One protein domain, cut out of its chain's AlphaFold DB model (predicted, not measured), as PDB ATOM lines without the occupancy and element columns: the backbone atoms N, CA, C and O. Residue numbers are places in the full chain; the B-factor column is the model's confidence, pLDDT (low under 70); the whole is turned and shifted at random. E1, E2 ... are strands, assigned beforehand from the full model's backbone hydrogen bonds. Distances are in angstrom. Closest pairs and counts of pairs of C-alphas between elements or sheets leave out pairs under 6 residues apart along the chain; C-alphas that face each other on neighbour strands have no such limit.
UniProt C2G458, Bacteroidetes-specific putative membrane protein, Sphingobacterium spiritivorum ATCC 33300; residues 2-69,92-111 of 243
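This is residues 2 to 69 and 92 to 111 of the 243 residues of the protein "Bacteroidetes-specific putative membrane protein" of Sphingobacterium spiritivorum ATCC 33300 (UniProt C2G458). A long, narrow, twisted ribbon of three strands, E1, E2 and E3, has a large loop, residues 42 to 58, at one end, and a separate coil, residues 92 to 111. The 88 printed residues hold no named helix; the strands, in that order along the chain and across the antiparallel sheet, take 42. The class is all strand; the whole is extended, a rod of 69 by 29 by 17 A with a radius of gyration of the C-alphas of 20.3 A.

E1, residues 4 to 18, starts with C-alpha 4 at (144.952, 172.078, 84.915) and spans 43.7 A. E2, residues 26 to 41, spans 46.1 A. E3, residues 59 to 69, spans 31.9 A to C-alpha 69 at (134.209, 154.879, 67.866).

The strands form a meander, each the antiparallel neighbour of the one before. Hairpin E1 and E2 has N 11 and O 33 within hydrogen-bond range, 2.8 A. Hairpin E2 and E3 has N 36 and O 64 within range, 2.8 A.

The E2 to E3 link is long, 17 residues. Residues 70 to 91 are cut out; C-alphas 69 and 92 are 20.1 A apart. pLDDT is under 70 at residues 50 to 56 and 92 to 109.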
ATOM      1  N   GLY A   2     142.217 177.346  85.754       72.88
ATOM      2  CA  GLY A   2     142.722 176.558  86.883       72.88
ATOM      3  C   GLY A   2     144.162 176.107  86.616       72.88
ATOM      4  O   GLY A   2     144.706 176.429  85.556       72.88
ATOM      5  N   ALA A   3     144.774 175.382  87.555       79.19
ATOM      6  CA  ALA A   3     146.111 174.800  87.392       79.19
ATOM      7  C   ALA A   3     146.168 173.744  86.273       79.19
ATOM      8  O   ALA A   3     147.208 173.557  85.653       79.19
ATOM      9  N   GLN A   4     145.046 173.091  85.963       82.62
ATOM     10  CA  GLN A   4     144.952 172.078  84.915       82.62
ATOM     11  C   GLN A   4     144.334 172.641  83.627       82.62
ATOM     12  O   GLN A   4     143.347 173.385  83.662       82.62
ATOM     13  N   ALA A   5     144.868 172.228  82.478       83.88
ATOM     14  CA  ALA A   5     144.254 172.442  81.173       83.88
ATOM     15  C   ALA A   5     144.416 171.209  80.276       83.88
ATOM     16  O   ALA A   5     145.438 170.530  80.332       83.88
ATOM     17  N   ALA A   6     143.416 170.945  79.433       84.12
ATOM     18  CA  ALA A   6     143.452 169.887  78.430       84.12
ATOM     19  C   ALA A   6     143.076 170.471  77.064       84.12
ATOM     20  O   ALA A   6     142.003 171.059  76.919       84.12
ATOM     21  N   THR A   7     143.952 170.303  76.077       89.12
ATOM     22  CA  THR A   7     143.733 170.735  74.691       89.12
ATOM     23  C   THR A   7     143.724 169.505  73.809       89.12
ATOM     24  O   THR A   7     144.656 168.718  73.879       89.12
ATOM     25  N   ALA A   8     142.701 169.322  72.983       88.75
ATOM     26  CA  ALA A   8     142.597 168.135  72.147       88.75
ATOM     27  C   ALA A   8     142.303 168.484  70.692       88.75
ATOM     28  O   ALA A   8     141.532 169.403  70.409       88.75
ATOM     29  N   ILE A   9     142.905 167.725  69.780       94.06
ATOM     30  CA  ILE A   9     142.722 167.842  68.335       94.06
ATOM     31  C   ILE A   9     142.282 166.476  67.822       94.06
ATOM     32  O   ILE A   9     142.942 165.478  68.097       94.06
ATOM     33  N   TYR A  10     141.182 166.441  67.069       92.94
ATOM     34  CA  TYR A  10     140.614 165.213  66.513       92.94
ATOM     35  C   TYR A  10     140.298 165.375  65.029       92.94
ATOM     36  O   TYR A  10     139.678 166.358  64.625       92.94
ATOM     37  N   GLY A  11     140.661 164.367  64.241       96.44
ATOM     38  CA  GLY A  11     140.113 164.123  62.912       96.44
ATOM     39  C   GLY A  11     138.956 163.133  63.012       96.44
ATOM     40  O   GLY A  11     139.102 162.077  63.623       96.44
ATOM     41  N   ASN A  12     137.808 163.472  62.424       95.19
ATOM     42  CA  ASN A  12     136.613 162.628  62.440       95.19
ATOM     43  C   ASN A  12     136.285 162.160  61.023       95.19
ATOM     44  O   ASN A  12     136.266 162.968  60.094       95.19
ATOM     45  N   TYR A  13     135.951 160.884  60.877       95.00
ATOM     46  CA  TYR A  13     135.424 160.309  59.650       95.00
ATOM     47  C   TYR A  13     134.147 159.530  59.954       95.00
ATOM     48  O   TYR A  13     134.051 158.844  60.973       95.00
ATOM     49  N   ALA A  14     133.152 159.646  59.078       94.38
ATOM     50  CA  ALA A  14     131.897 158.924  59.202       94.38
ATOM     51  C   ALA A  14     131.535 158.277  57.868       94.38
ATOM     52  O   ALA A  14     131.434 158.954  56.847       94.38
ATOM     53  N   PHE A  15     131.295 156.974  57.907       93.88
ATOM     54  CA  PHE A  15     130.812 156.188  56.788       93.88
ATOM     55  C   PHE A  15     129.323 155.899  56.974       93.88
ATOM     56  O   PHE A  15     128.903 155.522  58.066       93.88
ATOM     57  N   ARG A  16     128.510 156.105  55.933       91.69
ATOM     58  CA  ARG A  16     127.054 155.905  55.982       91.69
ATOM     59  C   ARG A  16     126.660 154.799  55.015       91.69
ATOM     60  O   ARG A  16     126.910 154.913  53.823       91.69
ATOM     61  N   LEU A  17     126.037 153.762  55.553       92.62
ATOM     62  CA  LEU A  17     125.476 152.635  54.828       92.62
ATOM     63  C   LEU A  17     123.972 152.833  54.677       92.62
ATOM     64  O   LEU A  17     123.268 153.010  55.675       92.62
ATOM     65  N   GLN A  18     123.504 152.782  53.437       93.38
ATOM     66  CA  GLN A  18     122.095 152.646  53.094       93.38
ATOM     67  C   GLN A  18     121.691 151.180  53.289       93.38
ATOM     68  O   GLN A  18     122.393 150.286  52.819       93.38
ATOM     69  N   LEU A  19     120.615 150.933  54.036       91.56
ATOM     70  CA  LEU A  19     120.146 149.577  54.352       91.56
ATOM     71  C   LEU A  19     118.916 149.162  53.537       91.56
ATOM     72  O   LEU A  19     118.549 147.989  53.554       91.56
ATOM     73  N   ASP A  20     118.279 150.108  52.853       90.38
ATOM     74  CA  ASP A  20     117.071 149.925  52.054       90.38
ATOM     75  C   ASP A  20     117.139 150.731  50.752       90.38
ATOM     76  O   ASP A  20     117.722 151.811  50.714       90.38
ATOM     77  N   ASP A  21     116.492 150.249  49.692       87.94
ATOM     78  CA  ASP A  21     116.496 150.913  48.378       87.94
ATOM     79  C   ASP A  21     115.858 152.316  48.413       87.94
ATOM     80  O   ASP A  21     116.235 153.192  47.636       87.94
ATOM     81  N   GLU A  22     114.934 152.550  49.352       84.50
ATOM     82  CA  GLU A  22     114.246 153.833  49.558       84.50
ATOM     83  C   GLU A  22     115.083 154.866  50.346       84.50
ATOM     84  O   GLU A  22     114.656 156.008  50.516       84.50
ATOM     85  N   ASP A  23     116.280 154.490  50.814       84.50
ATOM     86  CA  ASP A  23     117.213 155.330  51.584       84.50
ATOM     87  C   ASP A  23     116.614 155.924  52.873       84.50
ATOM     88  O   ASP A  23     116.991 157.013  53.339       84.50
ATOM     89  N   THR A  24     115.662 155.204  53.466       85.75
ATOM     90  CA  THR A  24     115.005 155.591  54.715       85.75
ATOM     91  C   THR A  24     115.754 155.066  55.932       85.75
ATOM     92  O   THR A  24     115.719 155.703  56.983       85.75
ATOM     93  N   GLN A  25     116.471 153.949  55.816       91.88
ATOM     94  CA  GLN A  25     117.196 153.284  56.891       91.88
ATOM     95  C   GLN A  25     118.698 153.384  56.665       91.88
ATOM     96  O   GLN A  25     119.247 152.896  55.677       91.88
ATOM     97  N   ARG A  26     119.401 153.985  57.627       92.12
ATOM     98  CA  ARG A  26     120.843 154.209  57.509       92.12
ATOM     99  C   ARG A  26     121.593 153.759  58.743       92.12
ATOM    100  O   ARG A  26     121.228 154.107  59.866       92.12
ATOM    101  N   LEU A  27     122.703 153.064  58.515       94.75
ATOM    102  CA  LEU A  27     123.695 152.735  59.530       94.75
ATOM    103  C   LEU A  27     124.939 153.593  59.312       94.75
ATOM    104  O   LEU A  27     125.592 153.524  58.278       94.75
ATOM    105  N   SER A  28     125.279 154.418  60.289       95.19
ATOM    106  CA  SER A  28     126.454 155.282  60.262       95.19
ATOM    107  C   SER A  28     127.520 154.742  61.206       95.19
ATOM    108  O   SER A  28     127.252 154.524  62.386       95.19
ATOM    109  N   LEU A  29     128.731 154.565  60.693       96.81
ATOM    110  CA  LEU A  29     129.919 154.181  61.445       96.81
ATOM    111  C   LEU A  29     130.836 155.398  61.534       96.81
ATOM    112  O   LEU A  29     131.219 155.963  60.514       96.81
ATOM    113  N   GLY A  30     131.154 155.828  62.745       95.88
ATOM    114  CA  GLY A  30     132.015 156.970  63.019       95.88
ATOM    115  C   GLY A  30     133.311 156.534  63.682       95.88
ATOM    116  O   GLY A  30     133.294 155.738  64.621       95.88
ATOM    117  N   ILE A  31     134.419 157.105  63.230       96.19
ATOM    118  CA  ILE A  31     135.717 157.020  63.890       96.19
ATOM    119  C   ILE A  31     136.270 158.429  64.085       96.19
ATOM    120  O   ILE A  31     136.210 159.268  63.188       96.19
ATOM    121  N   ALA A  32     136.806 158.688  65.269       95.31
ATOM    122  CA  ALA A  32     137.617 159.859  65.546       95.31
ATOM    123  C   ALA A  32     138.989 159.393  66.007       95.31
ATOM    124  O   ALA A  32     139.073 158.534  66.879       95.31
ATOM    125  N   ALA A  33     140.044 159.976  65.461       94.31
ATOM    126  CA  ALA A  33     141.401 159.780  65.947       94.31
ATOM    127  C   ALA A  33     141.999 161.146  66.261       94.31
ATOM    128  O   ALA A  33     141.771 162.118  65.536       94.31
ATOM    129  N   GLY A  34     142.726 161.243  67.362       91.50
ATOM    130  CA  GLY A  34     143.247 162.515  67.817       91.50
ATOM    131  C   GLY A  34     144.314 162.387  68.878       91.50
ATOM    132  O   GLY A  34     144.745 161.296  69.243       91.50
ATOM    133  N   VAL A  35     144.739 163.542  69.362       90.62
ATOM    134  CA  VAL A  35     145.702 163.676  70.449       90.62
ATOM    135  C   VAL A  35     145.186 164.709  71.438       90.62
ATOM    136  O   VAL A  35     144.637 165.742  71.046       90.62
ATOM    137  N   THR A  36     145.361 164.430  72.724       87.25
ATOM    138  CA  THR A  36     145.047 165.348  73.817       87.25
ATOM    139  C   THR A  36     146.326 165.708  74.551       87.25
ATOM    140  O   THR A  36     147.004 164.839  75.087       87.25
ATOM    141  N   GLN A  37     146.639 166.997  74.604       87.62
ATOM    142  CA  GLN A  37     147.660 167.548  75.474       87.62
ATOM    143  C   GLN A  37     147.048 167.862  76.840       87.62
ATOM    144  O   GLN A  37     146.207 168.758  76.963       87.62
ATOM    145  N   TYR A  38     147.501 167.167  77.875       84.00
ATOM    146  CA  TYR A  38     147.232 167.509  79.264       84.00
ATOM    147  C   TYR A  38     148.332 168.423  79.777       84.00
ATOM    148  O   TYR A  38     149.500 168.228  79.464       84.00
ATOM    149  N   SER A  39     147.978 169.432  80.562       84.44
ATOM    150  CA  SER A  39     148.953 170.288  81.228       84.44
ATOM    151  C   SER A  39     148.534 170.599  82.651       84.44
ATOM    152  O   SER A  39     147.345 170.786  82.929       84.44
ATOM    153  N   LEU A  40     149.528 170.656  83.532       84.25
ATOM    154  CA  LEU A  40     149.382 171.005  84.935       84.25
ATOM    155  C   LEU A  40     150.418 172.072  85.278       84.25
ATOM    156  O   LEU A  40     151.609 171.887  85.041       84.25
ATOM    157  N   ASP A  41     149.950 173.191  85.807       83.69
ATOM    158  CA  ASP A  41     150.748 174.317  86.273       83.69
ATOM    159  C   ASP A  41     150.794 174.297  87.798       83.69
ATOM    160  O   ASP A  41     149.879 174.784  88.466       83.69
ATOM    161  N   GLY A  42     151.852 173.700  88.350       79.19
ATOM    162  CA  GLY A  42     152.003 173.570  89.796       79.19
ATOM    163  C   GLY A  42     152.224 174.900  90.514       79.19
ATOM    164  O   GLY A  42     151.952 174.988  91.702       79.19
ATOM    165  N   ASN A  43     152.591 175.972  89.800       80.06
ATOM    166  CA  ASN A  43     152.710 177.314  90.387       80.06
ATOM    167  C   ASN A  43     151.349 177.939  90.735       80.06
ATOM    168  O   ASN A  43     151.292 178.966  91.406       80.06
ATOM    169  N   LYS A  44     150.254 177.363  90.228       78.94
ATOM    170  CA  LYS A  44     148.879 177.772  90.547       78.94
ATOM    171  C   LYS A  44     148.239 176.895  91.618       78.94
ATOM    172  O   LYS A  44     147.063 177.086  91.921       78.94
ATOM    173  N   LEU A  45     148.974 175.910  92.125       75.94
ATOM    174  CA  LEU A  45     148.555 175.085  93.244       75.94
ATOM    175  C   LEU A  45     149.104 175.711  94.527       75.94
ATOM    176  O   LEU A  45     150.237 176.180  94.546       75.94
ATOM    177  N   ASP A  46     148.284 175.728  95.573       72.88
ATOM    178  CA  ASP A  46     148.665 176.181  96.912       72.88
ATOM    179  C   ASP A  46     148.807 174.942  97.812       72.88
ATOM    180  O   ASP A  46     147.799 174.425  98.308       72.88
ATOM    181  N   PRO A  47     150.009 174.344  97.906       70.06
ATOM    182  CA  PRO A  47     150.216 173.166  98.731       70.06
ATOM    183  C   PRO A  47     150.202 173.492 100.224       70.06
ATOM    184  O   PRO A  47     150.817 174.455 100.672       70.06
ATOM    185  N   ASN A  48     149.628 172.584 101.016       70.06
ATOM    186  CA  ASN A  48     149.782 172.612 102.476       70.06
ATOM    187  C   ASN A  48     151.237 172.345 102.919       70.06
ATOM    188  O   ASN A  48     151.624 172.761 104.009       70.06
ATOM    189  N   ASP A  49     152.039 171.663 102.089       70.75
ATOM    190  CA  ASP A  49     153.472 171.433 102.296       70.75
ATOM    191  C   ASP A  49     154.277 171.937 101.084       70.75
ATOM    192  O   ASP A  49     154.245 171.359  99.997       70.75
ATOM    193  N   TYR A  50     155.028 173.022 101.277       59.91
ATOM    194  CA  TYR A  50     155.852 173.649 100.237       59.91
ATOM    195  C   TYR A  50     156.980 172.743  99.701       59.91
ATOM    196  O   TYR A  50     157.569 173.053  98.662       59.91
ATOM    197  N   ASN A  51     157.286 171.630 100.379       62.44
ATOM    198  CA  ASN A  51     158.261 170.627  99.950       62.44
ATOM    199  C   ASN A  51     157.625 169.339  99.402       62.44
ATOM    200  O   ASN A  51     158.346 168.357  99.196       62.44
ATOM    201  N   ASP A  52     156.320 169.331  99.116       62.69
ATOM    202  CA  ASP A  52     155.662 168.184  98.495       62.69
ATOM    203  C   ASP A  52     156.197 167.942  97.069       62.69
ATOM    204  O   ASP A  52     155.935 168.696  96.128       62.69
ATOM    205  N   GLN A  53     156.974 166.867  96.908       61.47
ATOM    206  CA  GLN A  53     157.594 166.478  95.636       61.47
ATOM    207  C   GLN A  53     156.577 165.984  94.594       61.47
ATOM    208  O   GLN A  53     156.949 165.775  93.438       61.47
ATOM    209  N   ILE A  54     155.314 165.783  94.986       65.62
ATOM    210  CA  ILE A  54     154.229 165.354  94.098       65.62
ATOM    211  C   ILE A  54     153.759 166.515  93.213       65.62
ATOM    212  O   ILE A  54     153.304 166.289  92.088       65.62
ATOM    213  N   ILE A  55     153.908 167.763  93.673       66.50
ATOM    214  CA  ILE A  55     153.529 168.935  92.886       66.50
ATOM    215  C   ILE A  55     154.695 169.357  91.982       66.50
ATOM    216  O   ILE A  55     155.763 169.731  92.473       66.50
ATOM    217  N   PRO A  56     154.518 169.344  90.645       68.56
ATOM    218  CA  PRO A  56     155.566 169.769  89.734       68.56
ATOM    219  C   PRO A  56     155.889 171.251  89.941       68.56
ATOM    220  O   PRO A  56     155.001 172.100  89.990       68.56
ATOM    221  N   ARG A  57     157.179 171.587  90.003       70.25
ATOM    222  CA  ARG A  57     157.622 172.985  89.988       70.25
ATOM    223  C   ARG A  57     157.486 173.523  88.565       70.25
ATOM    224  O   ARG A  57     158.277 173.176  87.691       70.25
ATOM    225  N   GLY A  58     156.480 174.361  88.333       76.75
ATOM    226  CA  GLY A  58     156.176 174.926  87.019       76.75
ATOM    227  C   GLY A  58     155.119 174.162  86.222       76.75
ATOM    228  O   GLY A  58     154.347 173.364  86.753       76.75
ATOM    229  N   LYS A  59     155.059 174.459  84.920       82.12
ATOM    230  CA  LYS A  59     154.082 173.879  84.000       82.12
ATOM    231  C   LYS A  59     154.656 172.652  83.304       82.12
ATOM    232  O   LYS A  59     155.598 172.771  82.525       82.12
ATOM    233  N   ILE A  60     154.027 171.505  83.523       82.69
ATOM    234  CA  ILE A  60     154.291 170.268  82.787       82.69
ATOM    235  C   ILE A  60     153.175 170.012  81.775       82.69
ATOM    236  O   ILE A  60     152.034 170.444  81.970       82.69
ATOM    237  N   SER A  61     153.496 169.322  80.681       82.38
ATOM    238  CA  SER A  61     152.498 168.873  79.713       82.38
ATOM    239  C   SER A  61     152.844 167.520  79.121       82.38
ATOM    240  O   SER A  61     154.015 167.279  78.842       82.38
ATOM    241  N   ASP A  62     151.827 166.710  78.856       80.75
ATOM    242  CA  ASP A  62     151.954 165.385  78.259       80.75
ATOM    243  C   ASP A  62     150.910 165.177  77.155       80.75
ATOM    244  O   ASP A  62     149.828 165.767  77.200       80.75
ATOM    245  N   TRP A  63     151.243 164.365  76.154       82.94
ATOM    246  CA  TRP A  63     150.402 164.105  74.987       82.94
ATOM    247  C   TRP A  63     149.914 162.660  74.992       82.94
ATOM    248  O   TRP A  63     150.702 161.727  74.884       82.94
ATOM    249  N   ALA A  64     148.596 162.485  75.028       83.31
ATOM    250  CA  ALA A  64     147.955 161.182  74.952       83.31
ATOM    251  C   ALA A  64     147.230 161.024  73.604       83.31
ATOM    252  O   ALA A  64     146.375 161.859  73.278       83.31
ATOM    253  N   PRO A  65     147.532 159.987  72.802       87.62
ATOM    254  CA  PRO A  65     146.710 159.644  71.650       87.62
ATOM    255  C   PRO A  65     145.336 159.141  72.106       87.62
ATOM    256  O   PRO A  65     145.211 158.496  73.144       87.62
ATOM    257  N   ASP A  66     144.301 159.413  71.315       86.69
ATOM    258  CA  ASP A  66     142.932 158.982  71.591       86.69
ATOM    259  C   ASP A  66     142.212 158.532  70.313       86.69
ATOM    260  O   ASP A  66     142.379 159.110  69.236       86.69
ATOM    261  N   ILE A  67     141.366 157.512  70.461       91.38
ATOM    262  CA  ILE A  67     140.433 157.043  69.444       91.38
ATOM    263  C   ILE A  67     139.025 156.996  70.033       91.38
ATOM    264  O   ILE A  67     138.797 156.573  71.167       91.38
ATOM    265  N   ARG A  68     138.049 157.386  69.215       93.56
ATOM    266  CA  ARG A  68     136.624 157.285  69.523       93.56
ATOM    267  C   ARG A  68     135.926 156.537  68.412       93.56
ATOM    268  O   ARG A  68     136.210 156.751  67.236       93.56
ATOM    269  N   LEU A  69     134.988 155.688  68.793       96.00
ATOM    270  CA  LEU A  69     134.209 154.879  67.866       96.00
ATOM    271  C   LEU A  69     132.729 155.114  68.121       96.00
ATOM    272  O   LEU A  69     132.308 155.292  69.264       96.00
ATOM    273  N   ASN A  92     147.886 152.637  80.382       41.94
ATOM    274  CA  ASN A  92     149.132 152.820  81.136       41.94
ATOM    275  C   ASN A  92     148.963 152.530  82.638       41.94
ATOM    276  O   ASN A  92     149.522 153.225  83.479       41.94
ATOM    277  N   SER A  93     148.196 151.498  82.998       42.34
ATOM    278  CA  SER A  93     148.195 150.954  84.365       42.34
ATOM    279  C   SER A  93     149.273 149.886  84.604       42.34
ATOM    280  O   SER A  93     149.365 149.373  85.715       42.34
ATOM    281  N   GLY A  94     150.107 149.556  83.604       37.41
ATOM    282  CA  GLY A  94     151.069 148.452  83.727       37.41
ATOM    283  C   GLY A  94     152.376 148.541  82.934       37.41
ATOM    284  O   GLY A  94     153.165 147.609  83.026       37.41
ATOM    285  N   SER A  95     152.653 149.612  82.183       32.06
ATOM    286  CA  SER A  95     153.935 149.748  81.472       32.06
ATOM    287  C   SER A  95     154.500 151.161  81.587       32.06
ATOM    288  O   SER A  95     154.118 152.064  80.848       32.06
ATOM    289  N   ASP A  96     155.375 151.325  82.577       36.59
ATOM    290  CA  ASP A  96     156.502 152.257  82.644       36.59
ATOM    291  C   ASP A  96     156.486 153.465  81.691       36.59
ATOM    292  O   ASP A  96     157.176 153.495  80.679       36.59
ATOM    293  N   TYR A  97     155.822 154.539  82.119       36.75
ATOM    294  CA  TYR A  97     156.473 155.849  82.155       36.75
ATOM    295  C   TYR A  97     156.363 156.380  83.583       36.75
ATOM    296  O   TYR A  97     155.426 157.076  83.970       36.75
ATOM    297  N   ARG A  98     157.320 155.942  84.406       33.97
ATOM    298  CA  ARG A  98     157.448 156.294  85.820       33.97
ATOM    299  C   ARG A  98     157.941 157.736  85.936       33.97
ATOM    300  O   ARG A  98     159.145 157.977  85.970       33.97
ATOM    301  N   PHE A  99     157.028 158.696  86.046       40.94
ATOM    302  CA  PHE A  99     157.363 160.016  86.582       40.94
ATOM    303  C   PHE A  99     157.299 159.936  88.117       40.94
ATOM    304  O   PHE A  99     156.354 160.387  88.752       40.94
ATOM    305  N   ASN A 100     158.326 159.310  88.698       34.09
ATOM    306  CA  ASN A 100     158.527 159.094  90.136       34.09
ATOM    307  C   ASN A 100     157.662 158.009  90.819       34.09
ATOM    308  O   ASN A 100     156.531 157.715  90.452       34.09
ATOM    309  N   LEU A 101     158.265 157.357  91.813       35.50
ATOM    310  CA  LEU A 101     157.901 156.044  92.365       35.50
ATOM    311  C   LEU A 101     156.679 155.997  93.309       35.50
ATOM    312  O   LEU A 101     156.452 154.944  93.892       35.50
ATOM    313  N   ASN A 102     155.892 157.067  93.474       37.53
ATOM    314  CA  ASN A 102     154.908 157.159  94.572       37.53
ATOM    315  C   ASN A 102     153.556 157.817  94.223       37.53
ATOM    316  O   ASN A 102     152.868 158.308  95.112       37.53
ATOM    317  N   THR A 103     153.133 157.827  92.960       40.03
ATOM    318  CA  THR A 103     151.919 158.553  92.540       40.03
ATOM    319  C   THR A 103     150.845 157.619  91.990       40.03
ATOM    320  O   THR A 103     150.676 157.442  90.786       40.03
ATOM    321  N   SER A 104     150.074 157.040  92.910       38.41
ATOM    322  CA  SER A 104     148.702 156.615  92.632       38.41
ATOM    323  C   SER A 104     147.824 157.859  92.646       38.41
ATOM    324  O   SER A 104     147.613 158.411  93.715       38.41
ATOM    325  N   GLU A 105     147.387 158.323  91.473       38.25
ATOM    326  CA  GLU A 105     146.050 158.874  91.170       38.25
ATOM    327  C   GLU A 105     146.110 159.524  89.774       38.25
ATOM    328  O   GLU A 105     146.724 160.559  89.530       38.25
ATOM    329  N   ASN A 106     145.520 158.824  88.810       41.78
ATOM    330  CA  ASN A 106     145.634 159.083  87.381       41.78
ATOM    331  C   ASN A 106     144.827 160.320  86.942       41.78
ATOM    332  O   ASN A 106     143.597 160.277  86.929       41.78
ATOM    333  N   LEU A 107     145.512 161.365  86.465       48.75
ATOM    334  CA  LEU A 107     144.938 162.589  85.877       48.75
ATOM    335  C   LEU A 107     144.437 162.392  84.423       48.75
ATOM    336  O   LEU A 107     144.525 163.294  83.591       48.75
ATOM    337  N   TYR A 108     143.928 161.201  84.099       56.12
ATOM    338  CA  TYR A 108     143.480 160.827  82.754       56.12
ATOM    339  C   TYR A 108     141.947 160.817  82.668       56.12
ATOM    340  O   TYR A 108     141.267 160.373  83.597       56.12
ATOM    341  N   ARG A 109     141.386 161.270  81.529       61.56
ATOM    342  CA  ARG A 109     139.962 161.026  81.203       61.56
ATOM    343  C   ARG A 109     139.708 159.527  81.232       61.56
ATOM    344  O   ARG A 109     140.580 158.751  80.863       61.56
ATOM    345  N   THR A 110     138.530 159.127  81.668       70.44
ATOM    346  CA  THR A 110     138.147 157.722  81.727       70.44
ATOM    347  C   THR A 110     137.431 157.334  80.449       70.44
ATOM    348  O   THR A 110     136.685 158.145  79.886       70.44
ATOM    349  N   VAL A 111     137.632 156.088  80.012       83.88
ATOM    350  CA  VAL A 111     136.850 155.512  78.915       83.88
ATOM    351  C   VAL A 111     135.374 155.750  79.210       83.88
ATOM    352  O   VAL A 111     134.882 155.394  80.279       83.88
TER     353      VAL A 111